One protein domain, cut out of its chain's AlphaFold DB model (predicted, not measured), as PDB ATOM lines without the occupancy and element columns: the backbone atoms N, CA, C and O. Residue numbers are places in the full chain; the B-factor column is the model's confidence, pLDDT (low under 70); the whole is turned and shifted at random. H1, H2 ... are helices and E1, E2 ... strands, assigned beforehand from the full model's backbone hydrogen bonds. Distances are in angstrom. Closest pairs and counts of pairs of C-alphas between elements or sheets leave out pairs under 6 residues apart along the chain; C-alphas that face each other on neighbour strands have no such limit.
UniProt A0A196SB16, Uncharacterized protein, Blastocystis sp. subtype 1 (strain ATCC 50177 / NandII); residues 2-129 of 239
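Overview. This is residues 2 to 129 of the 239 residues of an uncharacterized protein of Blastocystis sp. subtype 1 (strain ATCC 50177 / NandII) (UniProt A0A196SB16). A strongly twisted sheet of five antiparallel strands, drawn out along one side into the long hairpin of E4 and E5, is followed along the longest axis by the small two-stranded hairpin of E1 and E2, with helix H1 packed on that hairpin and the short helix H2 near it. The far part of the E4 and E5 hairpin makes one end of the long axis and the two helices make the other. The printed part has 128 residues, with two named helices and seven named strands in the order H1 H2 E1 E2 E3 E4 E5 E6 E7; the large sheet has the order E3, E7, E6, E5, E4. The class is mixed, helices and strands, though under half of the residues are in named elements. The whole is compact, with a radius of gyration of the C-alphas of 14.9 A and spans of 46 by 35 by 25 A.

Along the chain. In the large sheet, E4, residues 71 to 81, is 25.6 A long from C-alpha 71 at (226.318, 212.618, 238.669) to C-alpha 81, and bends by 75 degrees at residue 74. E5, residues 84 to 93, measures 28.0 A from first to last C-alpha. E6 is residues 99 to 103, E7 residues 113 to 116, ending with C-alpha 116 at (228.276, 203.284, 245.220), and E3 residues 58 to 61. The small sheet has E1, residues 28 to 32, and E2, residues 38 to 42. H1, residues 2 to 14, is 18.8 A long and begins with C-alpha 2 at (214.676, 198.055, 223.548); H2 is residues 21 to 26.

Arrangement. E4, E5, E6 and E7 form a meander, each strand the antiparallel neighbour of the one before, and each successive pair is a hairpin. E4 and E5 run antiparallel at 157 degrees, with N 79 and O 86 2.8 A apart and N 72 and O 92 also 2.8 A apart. E5 and E6 stand at 131 degrees, with N 91 and O 101 at 2.8 A. E6 and E7 stand at 169 degrees, with N 102 and O 115 at 2.8 A. E3 and E4 are the edge strands; E3 is antiparallel to E7 at 153 degrees, with N 60 and O 114 at 2.9 A. From edge to edge the strands' lines turn by 108 degrees. E1 and E2 are an antiparallel hairpin at 150 degrees, with N 30 and O 40 2.8 A apart. Their closest C-alphas to the large sheet include Ala 39 and Leu 71, 6.3 A apart, and Cys 32 and Cys 93, 6.6 A apart. Short pairings join residues 31 to 32 of E1 with residues 121 to 122, and residues 40 to 41 of E2 with residues 68 to 69. The closest C-alphas of H1 and E1 are Arg 7 and Val 29, at 6.2 A. H1 and H2 are close but not clearly touching, about perpendicular at 73 degrees, with the C-alphas of Ile 11 and Leu 24 7.4 A apart. Neither helix is on the large sheet. In H1 and H2 every O i to N i+4 pair is within hydrogen-bond range.

Size, cuts and confidence. The two C-alphas farthest apart are those of Thr 19 and Glu 82, at 47.5 A. Residues 16 to 22, of which 21 to 22 belong to H2, stand free. The printed part has no cut, and the link E2 to E3, residues 43 to 57, is long. Residues 117 to 129 also hold no named element. The mean pLDDT of the printed part is 91.6; residue 2 and residues 64 to 65 are under 70.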
ATOM      1  N   GLU A   2     214.529 196.604 223.296       64.50
ATOM      2  CA  GLU A   2     214.676 198.055 223.548       64.50
ATOM      3  C   GLU A   2     215.768 198.414 224.581       64.50
ATOM      4  O   GLU A   2     216.587 199.295 224.341       64.50
ATOM      5  N   SER A   3     215.852 197.672 225.695       70.81
ATOM      6  CA  SER A   3     216.868 197.900 226.740       70.81
ATOM      7  C   SER A   3     218.311 197.703 226.233       70.81
ATOM      8  O   SER A   3     219.183 198.526 226.503       70.81
ATOM      9  N   ALA A   4     218.558 196.688 225.395       78.00
ATOM     10  CA  ALA A   4     219.876 196.451 224.794       78.00
ATOM     11  C   ALA A   4     220.289 197.581 223.833       78.00
ATOM     12  O   ALA A   4     221.452 197.988 223.813       78.00
ATOM     13  N   ARG A   5     219.327 198.131 223.081       82.50
ATOM     14  CA  ARG A   5     219.547 199.281 222.198       82.50
ATOM     15  C   ARG A   5     219.860 200.553 222.994       82.50
ATOM     16  O   ARG A   5     220.843 201.218 222.680       82.50
ATOM     17  N   LYS A   6     219.079 200.861 224.042       82.38
ATOM     18  CA  LYS A   6     219.337 201.997 224.954       82.38
ATOM     19  C   LYS A   6     220.725 201.887 225.597       82.38
ATOM     20  O   LYS A   6     221.488 202.851 225.577       82.38
ATOM     21  N   ARG A   7     221.078 200.694 226.094       89.56
ATOM     22  CA  ARG A   7     222.400 200.388 226.659       89.56
ATOM     23  C   ARG A   7     223.520 200.721 225.669       89.56
ATOM     24  O   ARG A   7     224.439 201.451 226.025       89.56
ATOM     25  N   MET A   8     223.442 200.209 224.438       89.19
ATOM     26  CA  MET A   8     224.495 200.419 223.439       89.19
ATOM     27  C   MET A   8     224.627 201.892 223.029       89.19
ATOM     28  O   MET A   8     225.740 202.395 222.922       89.19
ATOM     29  N   MET A   9     223.505 202.605 222.884       91.44
ATOM     30  CA  MET A   9     223.502 204.038 222.571       91.44
ATOM     31  C   MET A   9     224.236 204.867 223.636       91.44
ATOM     32  O   MET A   9     224.976 205.789 223.301       91.44
ATOM     33  N   ILE A  10     224.057 204.532 224.919       93.62
ATOM     34  CA  ILE A  10     224.765 205.195 226.021       93.62
ATOM     35  C   ILE A  10     226.262 204.879 225.973       93.62
ATOM     36  O   ILE A  10     227.070 205.795 226.080       93.62
ATOM     37  N   ILE A  11     226.638 203.613 225.769       93.19
ATOM     38  CA  ILE A  11     228.054 203.229 225.690       93.19
ATOM     39  C   ILE A  11     228.748 203.963 224.543       93.19
ATOM     40  O   ILE A  11     229.782 204.574 224.772       93.19
ATOM     41  N   GLN A  12     228.157 203.988 223.347       92.56
ATOM     42  CA  GLN A  12     228.725 204.681 222.185       92.56
ATOM     43  C   GLN A  12     228.851 206.195 222.393       92.56
ATOM     44  O   GLN A  12     229.774 206.813 221.874       92.56
ATOM     45  N   ARG A  13     227.942 206.808 223.161       93.56
ATOM     46  CA  ARG A  13     228.033 208.232 223.508       93.56
ATOM     47  C   ARG A  13     229.207 208.512 224.445       93.56
ATOM     48  O   ARG A  13     229.912 209.498 224.259       93.56
ATOM     49  N   GLU A  14     229.386 207.680 225.466       93.62
ATOM     50  CA  GLU A  14     230.409 207.890 226.496       93.62
ATOM     51  C   GLU A  14     231.788 207.362 226.076       93.62
ATOM     52  O   GLU A  14     232.805 207.893 226.508       93.62
ATOM     53  N   TYR A  15     231.844 206.340 225.225       92.50
ATOM     54  CA  TYR A  15     233.053 205.676 224.732       92.50
ATOM     55  C   TYR A  15     233.017 205.575 223.193       92.50
ATOM     56  O   TYR A  15     232.913 204.472 222.657       92.50
ATOM     57  N   PRO A  16     233.082 206.706 222.462       90.88
ATOM     58  CA  PRO A  16     232.908 206.727 221.004       90.88
ATOM     59  C   PRO A  16     234.021 205.997 220.242       90.88
ATOM     60  O   PRO A  16     233.774 205.475 219.158       90.88
ATOM     61  N   ASP A  17     235.222 205.948 220.818       91.31
ATOM     62  CA  ASP A  17     236.402 205.327 220.211       91.31
ATOM     63  C   ASP A  17     236.573 203.851 220.608       91.31
ATOM     64  O   ASP A  17     237.491 203.186 220.133       91.31
ATOM     65  N   GLU A  18     235.726 203.330 221.505       89.31
ATOM     66  CA  GLU A  18     235.815 201.938 221.938       89.31
ATOM     67  C   GLU A  18     235.168 201.019 220.901       89.31
ATOM     68  O   GLU A  18     233.952 201.040 220.701       89.31
ATOM     69  N   THR A  19     235.991 200.194 220.259       86.75
ATOM     70  CA  THR A  19     235.560 199.256 219.215       86.75
ATOM     71  C   THR A  19     235.746 197.794 219.611       86.75
ATOM     72  O   THR A  19     235.431 196.914 218.815       86.75
ATOM     73  N   ASP A  20     236.296 197.502 220.796       91.19
ATOM     74  CA  ASP A  20     236.442 196.127 221.277       91.19
ATOM     75  C   ASP A  20     235.084 195.576 221.744       91.19
ATOM     76  O   ASP A  20     234.586 195.911 222.822       91.19
ATOM     77  N   ASP A  21     234.502 194.685 220.941       87.19
ATOM     78  CA  ASP A  21     233.215 194.041 221.217       87.19
ATOM     79  C   ASP A  21     233.164 193.330 222.579       87.19
ATOM     80  O   ASP A  21     232.135 193.366 223.261       87.19
ATOM     81  N   ILE A  22     234.266 192.705 223.013       87.00
ATOM     82  CA  ILE A  22     234.332 192.003 224.303       87.00
ATOM     83  C   ILE A  22     234.243 193.026 225.432       87.00
ATOM     84  O   ILE A  22     233.484 192.850 226.392       87.00
ATOM     85  N   LYS A  23     234.989 194.125 225.312       86.62
ATOM     86  CA  LYS A  23     234.976 195.202 226.303       86.62
ATOM     87  C   LYS A  23     233.615 195.898 226.351       86.62
ATOM     88  O   LYS A  23     233.065 196.072 227.440       86.62
ATOM     89  N   LEU A  24     233.023 196.201 225.196       88.00
ATOM     90  CA  LEU A  24     231.679 196.773 225.078       88.00
ATOM     91  C   LEU A  24     230.606 195.863 225.686       88.00
ATOM     92  O   LEU A  24     229.667 196.352 226.315       88.00
ATOM     93  N   HIS A  25     230.721 194.541 225.533       86.38
ATOM     94  CA  HIS A  25     229.798 193.582 226.139       86.38
ATOM     95  C   HIS A  25     229.931 193.531 227.671       86.38
ATOM     96  O   HIS A  25     228.927 193.428 228.376       86.38
ATOM     97  N   ASN A  26     231.147 193.675 228.201       88.00
ATOM     98  CA  ASN A  26     231.410 193.616 229.643       88.00
ATOM     99  C   ASN A  26     231.020 194.894 230.406       88.00
ATOM    100  O   ASN A  26     230.815 194.844 231.622       88.00
ATOM    101  N   MET A  27     230.868 196.026 229.713       91.50
ATOM    102  CA  MET A  27     230.427 197.278 230.329       91.50
ATOM    103  C   MET A  27     229.007 197.173 230.909       91.50
ATOM    104  O   MET A  27     228.054 196.767 230.240       91.50
ATOM    105  N   CYS A  28     228.826 197.599 232.154       93.44
ATOM    106  CA  CYS A  28     227.537 197.610 232.834       93.44
ATOM    107  C   CYS A  28     227.001 199.046 232.911       93.44
ATOM    108  O   CYS A  28     227.502 199.874 233.671       93.44
ATOM    109  N   VAL A  29     225.982 199.344 232.098       95.94
ATOM    110  CA  VAL A  29     225.275 200.632 232.131       95.94
ATOM    111  C   VAL A  29     224.295 200.620 233.296       95.94
ATOM    112  O   VAL A  29     223.408 199.771 233.359       95.94
ATOM    113  N   CYS A  30     224.465 201.572 234.204       96.62
ATOM    114  CA  CYS A  30     223.672 201.708 235.411       96.62
ATOM    115  C   CYS A  30     222.815 202.974 235.358       96.62
ATOM    116  O   CYS A  30     223.270 204.056 234.968       96.62
ATOM    117  N   TYR A  31     221.585 202.837 235.833       96.25
ATOM    118  CA  TYR A  31     220.577 203.881 235.925       96.25
ATOM    119  C   TYR A  31     220.224 204.136 237.388       96.25
ATOM    120  O   TYR A  31     220.370 203.256 238.240       96.25
ATOM    121  N   CYS A  32     219.734 205.332 237.691       96.38
ATOM    122  CA  CYS A  32     219.166 205.647 238.991       96.38
ATOM    123  C   CYS A  32     217.970 204.729 239.265       96.38
ATOM    124  O   CYS A  32     216.988 204.756 238.521       96.38
ATOM    125  N   ARG A  33     218.008 203.973 240.368       93.88
ATOM    126  CA  ARG A  33     216.913 203.064 240.739       93.88
ATOM    127  C   ARG A  33     215.575 203.791 240.913       93.88
ATOM    128  O   ARG A  33     214.529 203.203 240.687       93.88
ATOM    129  N   TYR A  34     215.605 205.066 241.300       90.75
ATOM    130  CA  TYR A  34     214.387 205.821 241.585       90.75
ATOM    131  C   TYR A  34     213.736 206.470 240.356       90.75
ATOM    132  O   TYR A  34     212.536 206.704 240.356       90.75
ATOM    133  N   CYS A  35     214.487 206.816 239.311       91.38
ATOM    134  CA  CYS A  35     213.909 207.560 238.183       91.38
ATOM    135  C   CYS A  35     214.315 207.056 236.801       91.38
ATOM    136  O   CYS A  35     213.842 207.608 235.813       91.38
ATOM    137  N   GLY A  36     215.172 206.037 236.714       92.00
ATOM    138  CA  GLY A  36     215.642 205.485 235.441       92.00
ATOM    139  C   GLY A  36     216.667 206.356 234.705       92.00
ATOM    140  O   GLY A  36     217.136 205.964 233.641       92.00
ATOM    141  N   GLU A  37     217.058 207.509 235.258       94.75
ATOM    142  CA  GLU A  37     218.057 208.390 234.638       94.75
ATOM    143  C   GLU A  37     219.424 207.701 234.541       94.75
ATOM    144  O   GLU A  37     219.856 207.038 235.490       94.75
ATOM    145  N   TYR A  38     220.131 207.881 233.422       95.62
ATOM    146  CA  TYR A  38     221.476 207.333 233.244       95.62
ATOM    147  C   TYR A  38     222.441 207.904 234.292       95.62
ATOM    148  O   TYR A  38     222.607 209.120 234.399       95.62
ATOM    149  N   ALA A  39     223.096 207.014 235.041       97.62
ATOM    150  CA  ALA A  39     223.940 207.387 236.170       97.62
ATOM    151  C   ALA A  39     225.425 207.100 235.930       97.62
ATOM    152  O   ALA A  39     226.253 207.960 236.219       97.62
ATOM    153  N   MET A  40     225.795 205.908 235.444       97.19
ATOM    154  CA  MET A  40     227.203 205.562 235.199       97.19
ATOM    155  C   MET A  40     227.390 204.318 234.324       97.19
ATOM    156  O   MET A  40     226.464 203.532 234.145       97.19
ATOM    157  N   ILE A  41     228.601 204.130 233.798       96.75
ATOM    158  CA  ILE A  41     229.064 202.899 233.145       96.75
ATOM    159  C   ILE A  41     230.188 202.306 233.986       96.75
ATOM    160  O   ILE A  41     231.172 202.983 234.276       96.75
ATOM    161  N   LEU A  42     230.039 201.036 234.351       94.94
ATOM    162  CA  LEU A  42     231.052 200.241 235.037       94.94
ATOM    163  C   LEU A  42     231.771 199.320 234.045       94.94
ATOM    164  O   LEU A  42     231.146 198.863 233.088       94.94
ATOM    165  N   PRO A  43     233.042 198.968 234.284       90.69
ATOM    166  CA  PRO A  43     233.789 198.029 233.439       90.69
ATOM    167  C   PRO A  43     233.359 196.562 233.630       90.69
ATOM    168  O   PRO A  43     233.810 195.685 232.898       90.69
ATOM    169  N   CYS A  44     232.558 196.283 234.658       89.19
ATOM    170  CA  CYS A  44     232.095 194.956 235.039       89.19
ATOM    171  C   CYS A  44     230.687 195.037 235.660       89.19
ATOM    172  O   CYS A  44     230.249 196.130 236.041       89.19
ATOM    173  N   PRO A  45     229.970 193.906 235.801       90.31
ATOM    174  CA  PRO A  45     228.674 193.877 236.477       90.31
ATOM    175  C   PRO A  45     228.767 194.365 237.929       90.31
ATOM    176  O   PRO A  45     229.672 193.966 238.672       90.31
ATOM    177  N   ILE A  46     227.823 195.208 238.354       91.62
ATOM    178  CA  ILE A  46     227.820 195.866 239.672       91.62
ATOM    179  C   ILE A  46     227.841 194.868 240.842       91.62
ATOM    180  O   ILE A  46     228.412 195.144 241.900       91.62
ATOM    181  N   GLU A  47     227.266 193.681 240.654       91.00
ATOM    182  CA  GLU A  47     227.171 192.615 241.652       91.00
ATOM    183  C   GLU A  47     228.542 192.037 242.018       91.00
ATOM    184  O   GLU A  47     228.736 191.588 243.152       91.00
ATOM    185  N   THR A  48     229.495 192.096 241.080       91.50
ATOM    186  CA  THR A  48     230.869 191.596 241.250       91.50
ATOM    187  C   THR A  48     231.737 192.521 242.098       91.50
ATOM    188  O   THR A  48     232.793 192.114 242.585       91.50
ATOM    189  N   LEU A  49     231.298 193.767 242.307       92.81
ATOM    190  CA  LEU A  49     232.070 194.745 243.057       92.81
ATOM    191  C   LEU A  49     232.114 194.393 244.555       92.81
ATOM    192  O   LEU A  49     231.074 194.058 245.143       92.81
ATOM    193  N   PRO A  50     233.284 194.531 245.209       95.19
ATOM    194  CA  PRO A  50     233.424 194.329 246.645       95.19
ATOM    195  C   PRO A  50     232.443 195.180 247.452       95.19
ATOM    196  O   PRO A  50     232.159 196.322 247.099       95.19
ATOM    197  N   ILE A  51     231.971 194.648 248.578       96.69
ATOM    198  CA  ILE A  51     231.062 195.357 249.484       96.69
ATOM    199  C   ILE A  51     231.835 195.886 250.691       96.69
ATOM    200  O   ILE A  51     232.530 195.150 251.398       96.69
ATOM    201  N   ARG A  52     231.662 197.172 250.986       94.94
ATOM    202  CA  ARG A  52     232.135 197.790 252.220       94.94
ATOM    203  C   ARG A  52     231.207 197.406 253.369       94.94
ATOM    204  O   ARG A  52     230.098 197.909 253.469       94.94
ATOM    205  N   LYS A  53     231.698 196.607 254.320       92.25
ATOM    206  CA  LYS A  53     230.916 196.153 255.495       92.25
ATOM    207  C   LYS A  53     230.253 197.274 256.313       92.25
ATOM    208  O   LYS A  53     229.280 197.023 257.004       92.25
ATOM    209  N   ARG A  54     230.805 198.492 256.281       89.25
ATOM    210  CA  ARG A  54     230.355 199.620 257.116       89.25
ATOM    211  C   ARG A  54     228.962 200.138 256.750       89.25
ATOM    212  O   ARG A  54     228.235 200.571 257.633       89.25
ATOM    213  N   ASP A  55     228.641 200.179 255.464       91.62
ATOM    214  CA  ASP A  55     227.410 200.788 254.939       91.62
ATOM    215  C   ASP A  55     226.859 200.040 253.719       91.62
ATOM    216  O   ASP A  55     225.961 200.525 253.037       91.62
ATOM    217  N   MET A  56     227.412 198.859 253.444       96.06
ATOM    218  CA  MET A  56     227.058 197.991 252.326       96.06
ATOM    219  C   MET A  56     227.267 198.616 250.941       96.06
ATOM    220  O   MET A  56     226.806 198.059 249.948       96.06
ATOM    221  N   SER A  57     228.000 199.730 250.846       96.81
ATOM    222  CA  SER A  57     228.330 200.345 249.559       96.81
ATOM    223  C   SER A  57     229.219 199.418 248.735       96.81
ATOM    224  O   SER A  57     230.134 198.786 249.274       96.81
ATOM    225  N   ARG A  58     228.998 199.374 247.421       96.81
ATOM    226  CA  ARG A  58     229.936 198.723 246.495       96.81
ATOM    227  C   ARG A  58     231.177 199.601 246.345       96.81
ATOM    228  O   ARG A  58     231.068 200.826 246.352       96.81
ATOM    229  N   VAL A  59     232.349 198.986 246.236       95.75
ATOM    230  CA  VAL A  59     233.644 199.678 246.202       95.75
ATOM    231  C   VAL A  59     234.297 199.498 244.840       95.75
ATOM    232  O   VAL A  59     234.556 198.374 244.419       95.75
ATOM    233  N   LEU A  60     234.626 200.612 244.196       94.44
ATOM    234  CA  LEU A  60     235.466 200.668 243.003       94.44
ATOM    235  C   LEU A  60     236.828 201.252 243.361       94.44
ATOM    236  O   LEU A  60     236.915 202.225 244.110       94.44
ATOM    237  N   SER A  61     237.889 200.659 242.818       91.19
ATOM    238  CA  SER A  61     239.219 201.269 242.819       91.19
ATOM    239  C   SER A  61     239.271 202.312 241.713       91.19
ATOM    240  O   SER A  61     238.979 201.982 240.569       91.19
ATOM    241  N   GLU A  62     239.668 203.543 242.028       88.12
ATOM    242  CA  GLU A  62     239.911 204.558 240.987       88.12
ATOM    243  C   GLU A  62     241.294 204.390 240.337       88.12
ATOM    244  O   GLU A  62     241.570 204.947 239.278       88.12
ATOM    245  N   ASN A  63     242.165 203.572 240.936       79.56
ATOM    246  CA  ASN A  63     243.466 203.260 240.360       79.56
ATOM    247  C   ASN A  63     243.300 202.255 239.213       79.56
ATOM    248  O   ASN A  63     243.013 201.083 239.469       79.56
ATOM    249  N   GLY A  64     243.527 202.703 237.976       67.94
ATOM    250  CA  GLY A  64     243.655 201.837 236.797       67.94
ATOM    251  C   GLY A  64     242.344 201.302 236.218       67.94
ATOM    252  O   GLY A  64     242.388 200.409 235.378       67.94
ATOM    253  N   VAL A  65     241.193 201.825 236.653       69.25
ATOM    254  CA  VAL A  65     239.873 201.410 236.165       69.25
ATOM    255  C   VAL A  65     239.195 202.575 235.453       69.25
ATOM    256  O   VAL A  65     238.919 203.602 236.066       69.25
ATOM    257  N   ASP A  66     238.908 202.391 234.168       80.44
ATOM    258  CA  ASP A  66     238.149 203.346 233.364       80.44
ATOM    259  C   ASP A  66     236.645 203.114 233.579       80.44
ATOM    260  O   ASP A  66     236.076 202.126 233.112       80.44
ATOM    261  N   PHE A  67     236.013 203.999 234.350       92.12
ATOM    262  CA  PHE A  67     234.563 204.068 234.517       92.12
ATOM    263  C   PHE A  67     234.117 205.526 234.386       92.12
ATOM    264  O   PHE A  67     234.827 206.444 234.800       92.12
ATOM    265  N   LYS A  68     232.923 205.748 233.832       94.06
ATOM    266  CA  LYS A  68     232.349 207.088 233.624       94.06
ATOM    267  C   LYS A  68     231.045 207.230 234.385       94.06
ATOM    268  O   LYS A  68     230.276 206.277 234.472       94.06
ATOM    269  N   TYR A  69     230.788 208.410 234.937       96.06
ATOM    270  CA  TYR A  69     229.554 208.709 235.656       96.06
ATOM    271  C   TYR A  69     228.990 210.072 235.257       96.06
ATOM    272  O   TYR A  69     229.728 211.006 234.964       96.06
ATOM    273  N   ASN A  70     227.666 210.174 235.301       97.00
ATOM    274  CA  ASN A  70     226.875 211.375 235.079       97.00
ATOM    275  C   ASN A  70     226.122 211.703 236.374       97.00
ATOM    276  O   ASN A  70     224.960 211.337 236.547       97.00
ATOM    277  N   LEU A  71     226.824 212.316 237.329       97.62
ATOM    278  CA  LEU A  71     226.318 212.618 238.669       97.62
ATOM    279  C   LEU A  71     226.722 214.034 239.083       97.62
ATOM    280  O   LEU A  71     227.826 214.482 238.780       97.62
ATOM    281  N   ASN A  72     225.856 214.699 239.841       97.69
ATOM    282  CA  ASN A  72     226.108 216.034 240.370       97.69
ATOM    283  C   ASN A  72     226.790 215.962 241.734       97.69
ATOM    284  O   ASN A  72     226.379 215.193 242.602       97.69
ATOM    285  N   TYR A  73     227.793 216.804 241.950       96.94
ATOM    286  CA  TYR A  73     228.380 217.031 243.266       96.94
ATOM    287  C   TYR A  73     227.818 218.325 243.856       96.94
ATOM    288  O   TYR A  73     227.962 219.388 243.259       96.94
ATOM    289  N   GLU A  74     227.183 218.226 245.024       90.31
ATOM    290  CA  GLU A  74     226.540 219.364 245.706       90.31
ATOM    291  C   GLU A  74     227.204 219.706 247.054       90.31
ATOM    292  O   GLU A  74     226.649 220.447 247.861       90.31
ATOM    293  N   GLY A  75     228.404 219.175 247.309       87.75
ATOM    294  CA  GLY A  75     229.199 219.495 248.493       87.75
ATOM    295  C   GLY A  75     229.440 218.324 249.442       87.75
ATOM    296  O   GLY A  75     229.088 217.165 249.192       87.75
ATOM    297  N   ASP A  76     230.093 218.652 250.555       92.75
ATOM    298  CA  ASP A  76     230.593 217.672 251.508       92.75
ATOM    299  C   ASP A  76     229.602 217.384 252.624       92.75
ATOM    300  O   ASP A  76     228.987 218.272 253.209       92.75
ATOM    301  N   THR A  77     229.498 216.108 252.973       94.12
ATOM    302  CA  THR A  77     228.761 215.634 254.138       94.12
ATOM    303  C   THR A  77     229.723 214.990 255.117       94.12
ATOM    304  O   THR A  77     230.517 214.126 254.756       94.12
ATOM    305  N   TYR A  78     229.616 215.364 256.384       94.25
ATOM    306  CA  TYR A  78     230.421 214.802 257.455       94.25
ATOM    307  C   TYR A  78     229.573 213.862 258.303       94.25
ATOM    308  O   TYR A  78     228.555 214.260 258.867       94.25
ATOM    309  N   ILE A  79     229.991 212.602 258.398       93.31
ATOM    310  CA  ILE A  79     229.288 211.578 259.170       93.31
ATOM    311  C   ILE A  79     230.099 211.245 260.413       93.31
ATOM    312  O   ILE A  79     231.266 210.861 260.326       93.31
ATOM    313  N   ARG A  80     229.465 211.340 261.584       93.62
ATOM    314  CA  ARG A  80     230.054 210.868 262.838       93.62
ATOM    315  C   ARG A  80     229.997 209.340 262.886       93.62
ATOM    316  O   ARG A  80     228.928 208.744 262.800       93.62
ATOM    317  N   ARG A  81     231.158 208.707 263.016       89.31
ATOM    318  CA  ARG A  81     231.348 207.264 263.197       89.31
ATOM    319  C   ARG A  81     232.006 207.008 264.554       89.31
ATOM    320  O   ARG A  81     232.545 207.923 265.172       89.31
ATOM    321  N   GLU A  82     232.029 205.750 264.982       88.44
ATOM    322  CA  GLU A  82     232.704 205.333 266.223       88.44
ATOM    323  C   GLU A  82     234.183 205.747 266.257       88.44
ATOM    324  O   GLU A  82     234.684 206.195 267.281       88.44
ATOM    325  N   LYS A  83     234.875 205.651 265.112       87.69
ATOM    326  CA  LYS A  83     236.304 205.983 264.970       87.69
ATOM    327  C   LYS A  83     236.573 207.443 264.574       87.69
ATOM    328  O   LYS A  83     237.687 207.758 264.171       87.69
ATOM    329  N   GLY A  84     235.568 208.318 264.646       91.56
ATOM    330  CA  GLY A  84     235.698 209.741 264.319       91.56
ATOM    331  C   GLY A  84     234.817 210.195 263.157       91.56
ATOM    332  O   GLY A  84     233.792 209.591 262.852       91.56
ATOM    333  N   LEU A  85     235.199 211.304 262.530       93.00
ATOM    334  CA  LEU A  85     234.460 211.930 261.436       93.00
ATOM    335  C   LEU A  85     234.889 211.370 260.078       93.00
ATOM    336  O   LEU A  85     236.071 211.332 259.750       93.00
ATOM    337  N   GLU A  86     233.912 210.956 259.277       93.12
ATOM    338  CA  GLU A  86     234.098 210.532 257.891       93.12
ATOM    339  C   GLU A  86     233.565 211.622 256.957       93.12
ATOM    340  O   GLU A  86     232.373 211.933 256.987       93.12
ATOM    341  N   ARG A  87     234.440 212.194 256.124       94.44
ATOM    342  CA  ARG A  87     234.054 213.110 255.044       94.44
ATOM    343  C   ARG A  87     233.543 212.299 253.856       94.44
ATOM    344  O   ARG A  87     234.218 211.377 253.404       94.44
ATOM    345  N   GLN A  88     232.372 212.654 253.347       95.81
ATOM    346  CA  GLN A  88     231.773 212.098 252.140       95.81
ATOM    347  C   GLN A  88     231.490 213.219 251.148       95.81
ATOM    348  O   GLN A  88     230.644 214.075 251.394       95.81
ATOM    349  N   CYS A  89     232.157 213.175 250.002       97.00
ATOM    350  CA  CYS A  89     231.846 214.011 248.850       97.00
ATOM    351  C   CYS A  89     230.737 213.295 248.070       97.00
ATOM    352  O   CYS A  89     231.025 212.358 247.321       97.00
ATOM    353  N   ARG A  90     229.469 213.628 248.349       96.94
ATOM    354  CA  ARG A  90     228.306 212.890 247.827       96.94
ATOM    355  C   ARG A  90     227.989 213.278 246.386       96.94
ATOM    356  O   ARG A  90     228.041 214.448 246.022       96.94
ATOM    357  N   LEU A  91     227.630 212.271 245.601       97.94
ATOM    358  CA  LEU A  91     227.287 212.363 244.193       97.94
ATOM    359  C   LEU A  91     225.824 211.969 244.005       97.94
ATOM    360  O   LEU A  91     225.388 210.902 244.450       97.94
ATOM    361  N   TYR A  92     225.081 212.845 243.348       98.25
ATOM    362  CA  TYR A  92     223.634 212.803 243.244       98.25
ATOM    363  C   TYR A  92     223.195 212.538 241.807       98.25
ATOM    364  O   TYR A  92     223.835 212.978 240.853       98.25
ATOM    365  N   CYS A  93     222.070 211.848 241.652       98.00
ATOM    366  CA  CYS A  93     221.398 211.715 240.368       98.00
ATOM    367  C   CYS A  93     221.077 213.107 239.806       98.00
ATOM    368  O   CYS A  93     220.481 213.937 240.497       98.00
ATOM    369  N   THR A  94     221.430 213.332 238.542       97.31
ATOM    370  CA  THR A  94     221.246 214.609 237.835       97.31
ATOM    371  C   THR A  94     219.782 215.026 237.705       97.31
ATOM    372  O   THR A  94     219.494 216.219 237.668       97.31
ATOM    373  N   HIS A  95     218.860 214.060 237.689       96.12
ATOM    374  CA  HIS A  95     217.426 214.306 237.553       96.12
ATOM    375  C   HIS A  95     216.702 214.429 238.906       96.12
ATOM    376  O   HIS A  95     216.101 215.456 239.205       96.12
ATOM    377  N   CYS A  96     216.762 213.394 239.753       95.06
ATOM    378  CA  CYS A  96     215.944 213.316 240.977       95.06
ATOM    379  C   CYS A  96     216.688 213.649 242.281       95.06
ATOM    380  O   CYS A  96     216.081 213.610 243.348       95.06
ATOM    381  N   ARG A  97     217.997 213.931 242.216       96.25
ATOM    382  CA  ARG A  97     218.864 214.201 243.378       96.25
ATOM    383  C   ARG A  97     218.953 213.074 244.417       96.25
ATOM    384  O   ARG A  97     219.321 213.313 245.562       96.25
ATOM    385  N   LEU A  98     218.666 211.827 244.039       96.25
ATOM    386  CA  LEU A  98     218.987 210.664 244.874       96.25
ATOM    387  C   LEU A  98     220.509 210.558 245.069       96.25
ATOM    388  O   LEU A  98     221.250 210.718 244.102       96.25
ATOM    389  N   VAL A  99     220.984 210.247 246.281       97.56
ATOM    390  CA  VAL A  99     222.410 209.950 246.518       97.56
ATOM    391  C   VAL A  99     222.763 208.624 245.838       97.56
ATOM    392  O   VAL A  99     222.267 207.573 246.239       97.56
ATOM    393  N   ILE A 100     223.638 208.674 244.836       98.25
ATOM    394  CA  ILE A 100     224.073 207.497 244.072       98.25
ATOM    395  C   ILE A 100     225.406 206.968 244.585       98.25
ATOM    396  O   ILE A 100     225.598 205.767 244.761       98.25
ATOM    397  N   ALA A 101     226.346 207.865 244.840       97.81
ATOM    398  CA  ALA A 101     227.694 207.484 245.213       97.81
ATOM    399  C   ALA A 101     228.333 208.531 246.118       97.81
ATOM    400  O   ALA A 101     227.781 209.605 246.351       97.81
ATOM    401  N   TYR A 102     229.508 208.220 246.644       97.06
ATOM    402  CA  TYR A 102     230.353 209.197 247.304       97.06
ATOM    403  C   TYR A 102     231.831 208.840 247.167       97.06
ATOM    404  O   TYR A 102     232.214 207.690 246.939       97.06
ATOM    405  N   ARG A 103     232.668 209.856 247.351       96.00
ATOM    406  CA  ARG A 103     234.131 209.757 247.411       96.00
ATOM    407  C   ARG A 103     234.623 210.335 248.737       96.00
ATOM    408  O   ARG A 103     233.870 211.012 249.439       96.00
ATOM    409  N   LEU A 104     235.879 210.072 249.095       94.38
ATOM    410  CA  LEU A 104     236.513 210.714 250.261       94.38
ATOM    411  C   LEU A 104     237.213 212.036 249.901       94.38
ATOM    412  O   LEU A 104     237.581 212.785 250.804       94.38
ATOM    413  N   ALA A 105     237.356 212.319 248.604       94.25
ATOM    414  CA  ALA A 105     237.865 213.572 248.056       94.25
ATOM    415  C   ALA A 105     236.900 214.131 246.984       94.25
ATOM    416  O   ALA A 105     236.199 213.340 246.333       94.25
ATOM    417  N   PRO A 106     236.841 215.462 246.792       93.88
ATOM    418  CA  PRO A 106     235.997 216.100 245.782       93.88
ATOM    419  C   PRO A 106     236.284 215.610 244.354       93.88
ATOM    420  O   PRO A 106     237.408 215.190 244.059       93.88
ATOM    421  N   PRO A 107     235.297 215.650 243.436       91.75
ATOM    422  CA  PRO A 107     235.536 215.472 241.999       91.75
ATOM    423  C   PRO A 107     236.721 216.306 241.502       91.75
ATOM    424  O   PRO A 107     236.861 217.465 241.873       91.75
ATOM    425  N   GLY A 108     237.581 215.706 240.678       88.94
ATOM    426  CA  GLY A 108     238.818 216.334 240.198       88.94
ATOM    427  C   GLY A 108     240.036 216.135 241.108       88.94
ATOM    428  O   GLY A 108     241.160 216.217 240.625       88.94
ATOM    429  N   GLU A 109     239.845 215.791 242.385       92.69
ATOM    430  CA  GLU A 109     240.942 215.395 243.273       92.69
ATOM    431  C   GLU A 109     241.138 213.868 243.282       92.69
ATOM    432  O   GLU A 109     240.160 213.123 243.129       92.69
ATOM    433  N   PRO A 110     242.371 213.366 243.493       90.12
ATOM    434  CA  PRO A 110     242.625 211.937 243.632       90.12
ATOM    435  C   PRO A 110     241.873 211.330 244.824       90.12
ATOM    436  O   PRO A 110     242.013 211.773 245.963       90.12
ATOM    437  N   SER A 111     241.122 210.259 244.577       92.06
ATOM    438  CA  SER A 111     240.525 209.419 245.616       92.06
ATOM    439  C   SER A 111     240.952 207.980 245.370       92.06
ATOM    440  O   SER A 111     241.043 207.537 244.234       92.06
ATOM    441  N   LYS A 112     241.216 207.215 246.431       92.69
ATOM    442  CA  LYS A 112     241.579 205.796 246.279       92.69
ATOM    443  C   LYS A 112     240.387 204.948 245.827       92.69
ATOM    444  O   LYS A 112     240.557 203.946 245.135       92.69
ATOM    445  N   PHE A 113     239.196 205.328 246.280       94.81
ATOM    446  CA  PHE A 113     237.986 204.542 246.112       94.81
ATOM    447  C   PHE A 113     236.789 205.417 245.764       94.81
ATOM    448  O   PHE A 113     236.647 206.532 246.279       94.81
ATOM    449  N   PHE A 114     235.898 204.827 244.976       96.38
ATOM    450  CA  PHE A 114     234.575 205.335 244.662       96.38
ATOM    451  C   PHE A 114     233.537 204.385 245.266       96.38
ATOM    452  O   PHE A 114     233.589 203.172 245.048       96.38
ATOM    453  N   TYR A 115     232.621 204.917 246.073       97.38
ATOM    454  CA  TYR A 115     231.652 204.124 246.822       97.38
ATOM    455  C   TYR A 115     230.257 204.321 246.248       97.38
ATOM    456  O   TYR A 115     229.718 205.421 246.309       97.38
ATOM    457  N   ILE A 116     229.652 203.259 245.727       98.06
ATOM    458  CA  ILE A 116     228.276 203.284 245.220       98.06
ATOM    459  C   ILE A 116     227.338 202.910 246.361       98.06
ATOM    460  O   ILE A 116     227.472 201.834 246.951       98.06
ATOM    461  N   VAL A 117     226.376 203.781 246.658       97.81
ATOM    462  CA  VAL A 117     225.393 203.567 247.720       97.81
ATOM    463  C   VAL A 117     224.544 202.344 247.389       97.81
ATOM    464  O   VAL A 117     224.036 202.205 246.274       97.81
ATOM    465  N   ASN A 118     224.382 201.451 248.365       95.94
ATOM    466  CA  ASN A 118     223.607 200.230 248.182       95.94
ATOM    467  C   ASN A 118     222.167 200.541 247.742       95.94
ATOM    468  O   ASN A 118     221.509 201.398 248.327       95.94
ATOM    469  N   GLY A 119     221.682 199.836 246.718       93.44
ATOM    470  CA  GLY A 119     220.323 200.005 246.195       93.44
ATOM    471  C   GLY A 119     220.063 201.316 245.445       93.44
ATOM    472  O   GLY A 119     218.925 201.567 245.067       93.44
ATOM    473  N   SER A 120     221.077 202.151 245.206       96.69
ATOM    474  CA  SER A 120     220.896 203.418 244.477       96.69
ATOM    475  C   SER A 120     220.827 203.256 242.953       96.69
ATOM    476  O   SER A 120     220.265 204.111 242.265       96.69
ATOM    477  N   LEU A 121     221.365 202.151 242.426       96.69
ATOM    478  CA  LEU A 121     221.456 201.856 240.998       96.69
ATOM    479  C   LEU A 121     220.658 200.611 240.601       96.69
ATOM    480  O   LEU A 121     220.388 199.731 241.420       96.69
ATOM    481  N   THR A 122     220.321 200.548 239.316       93.56
ATOM    482  CA  THR A 122     219.729 199.400 238.622       93.56
ATOM    483  C   THR A 122     220.323 199.281 237.214       93.56
ATOM    484  O   THR A 122     220.810 200.268 236.662       93.56
ATOM    485  N   THR A 123     220.273 198.096 236.612       92.69
ATOM    486  CA  THR A 123     220.587 197.879 235.186       92.69
ATOM    487  C   THR A 123     219.351 198.001 234.290       92.69
ATOM    488  O   THR A 123     219.462 197.976 233.065       92.69
ATOM    489  N   ASP A 124     218.178 198.171 234.899       88.12
ATOM    490  CA  ASP A 124     216.897 198.319 234.224       88.12
ATOM    491  C   ASP A 124     216.495 199.805 234.101       88.12
ATOM    492  O   ASP A 124     216.128 200.422 235.105       88.12
ATOM    493  N   PRO A 125     216.535 200.399 232.894       83.44
ATOM    494  CA  PRO A 125     216.164 201.802 232.696       83.44
ATOM    495  C   PRO A 125     214.677 202.073 232.948       83.44
ATOM    496  O   PRO A 125     214.298 203.213 233.201       83.44
ATOM    497  N   ASP A 126     213.833 201.041 232.884       82.75
ATOM    498  CA  ASP A 126     212.380 201.157 232.984       82.75
ATOM    499  C   ASP A 126     211.875 200.678 234.367       82.75
ATOM    500  O   ASP A 126     210.683 200.420 234.553       82.75
ATOM    501  N   ILE A 127     212.769 200.636 235.368       81.75
ATOM    502  CA  ILE A 127     212.517 200.134 236.729       81.75
ATOM    503  C   ILE A 127     211.267 200.727 237.376       81.75
ATOM    504  O   ILE A 127     210.505 200.002 237.995       81.75
ATOM    505  N   MET A 128     210.994 202.021 237.196       73.44
ATOM    506  CA  MET A 128     209.803 202.659 237.765       73.44
ATOM    507  C   MET A 128     208.519 202.144 237.123       73.44
ATOM    508  O   MET A 128     207.515 201.957 237.803       73.44
ATOM    509  N   ILE A 129     208.533 201.879 235.817       74.31
ATOM    510  CA  ILE A 129     207.386 201.293 235.121       74.31
ATOM    511  C   ILE A 129     207.173 199.862 235.618       74.31
ATOM    512  O   ILE A 129     206.028 199.471 235.843       74.31
TER     513      ILE A 129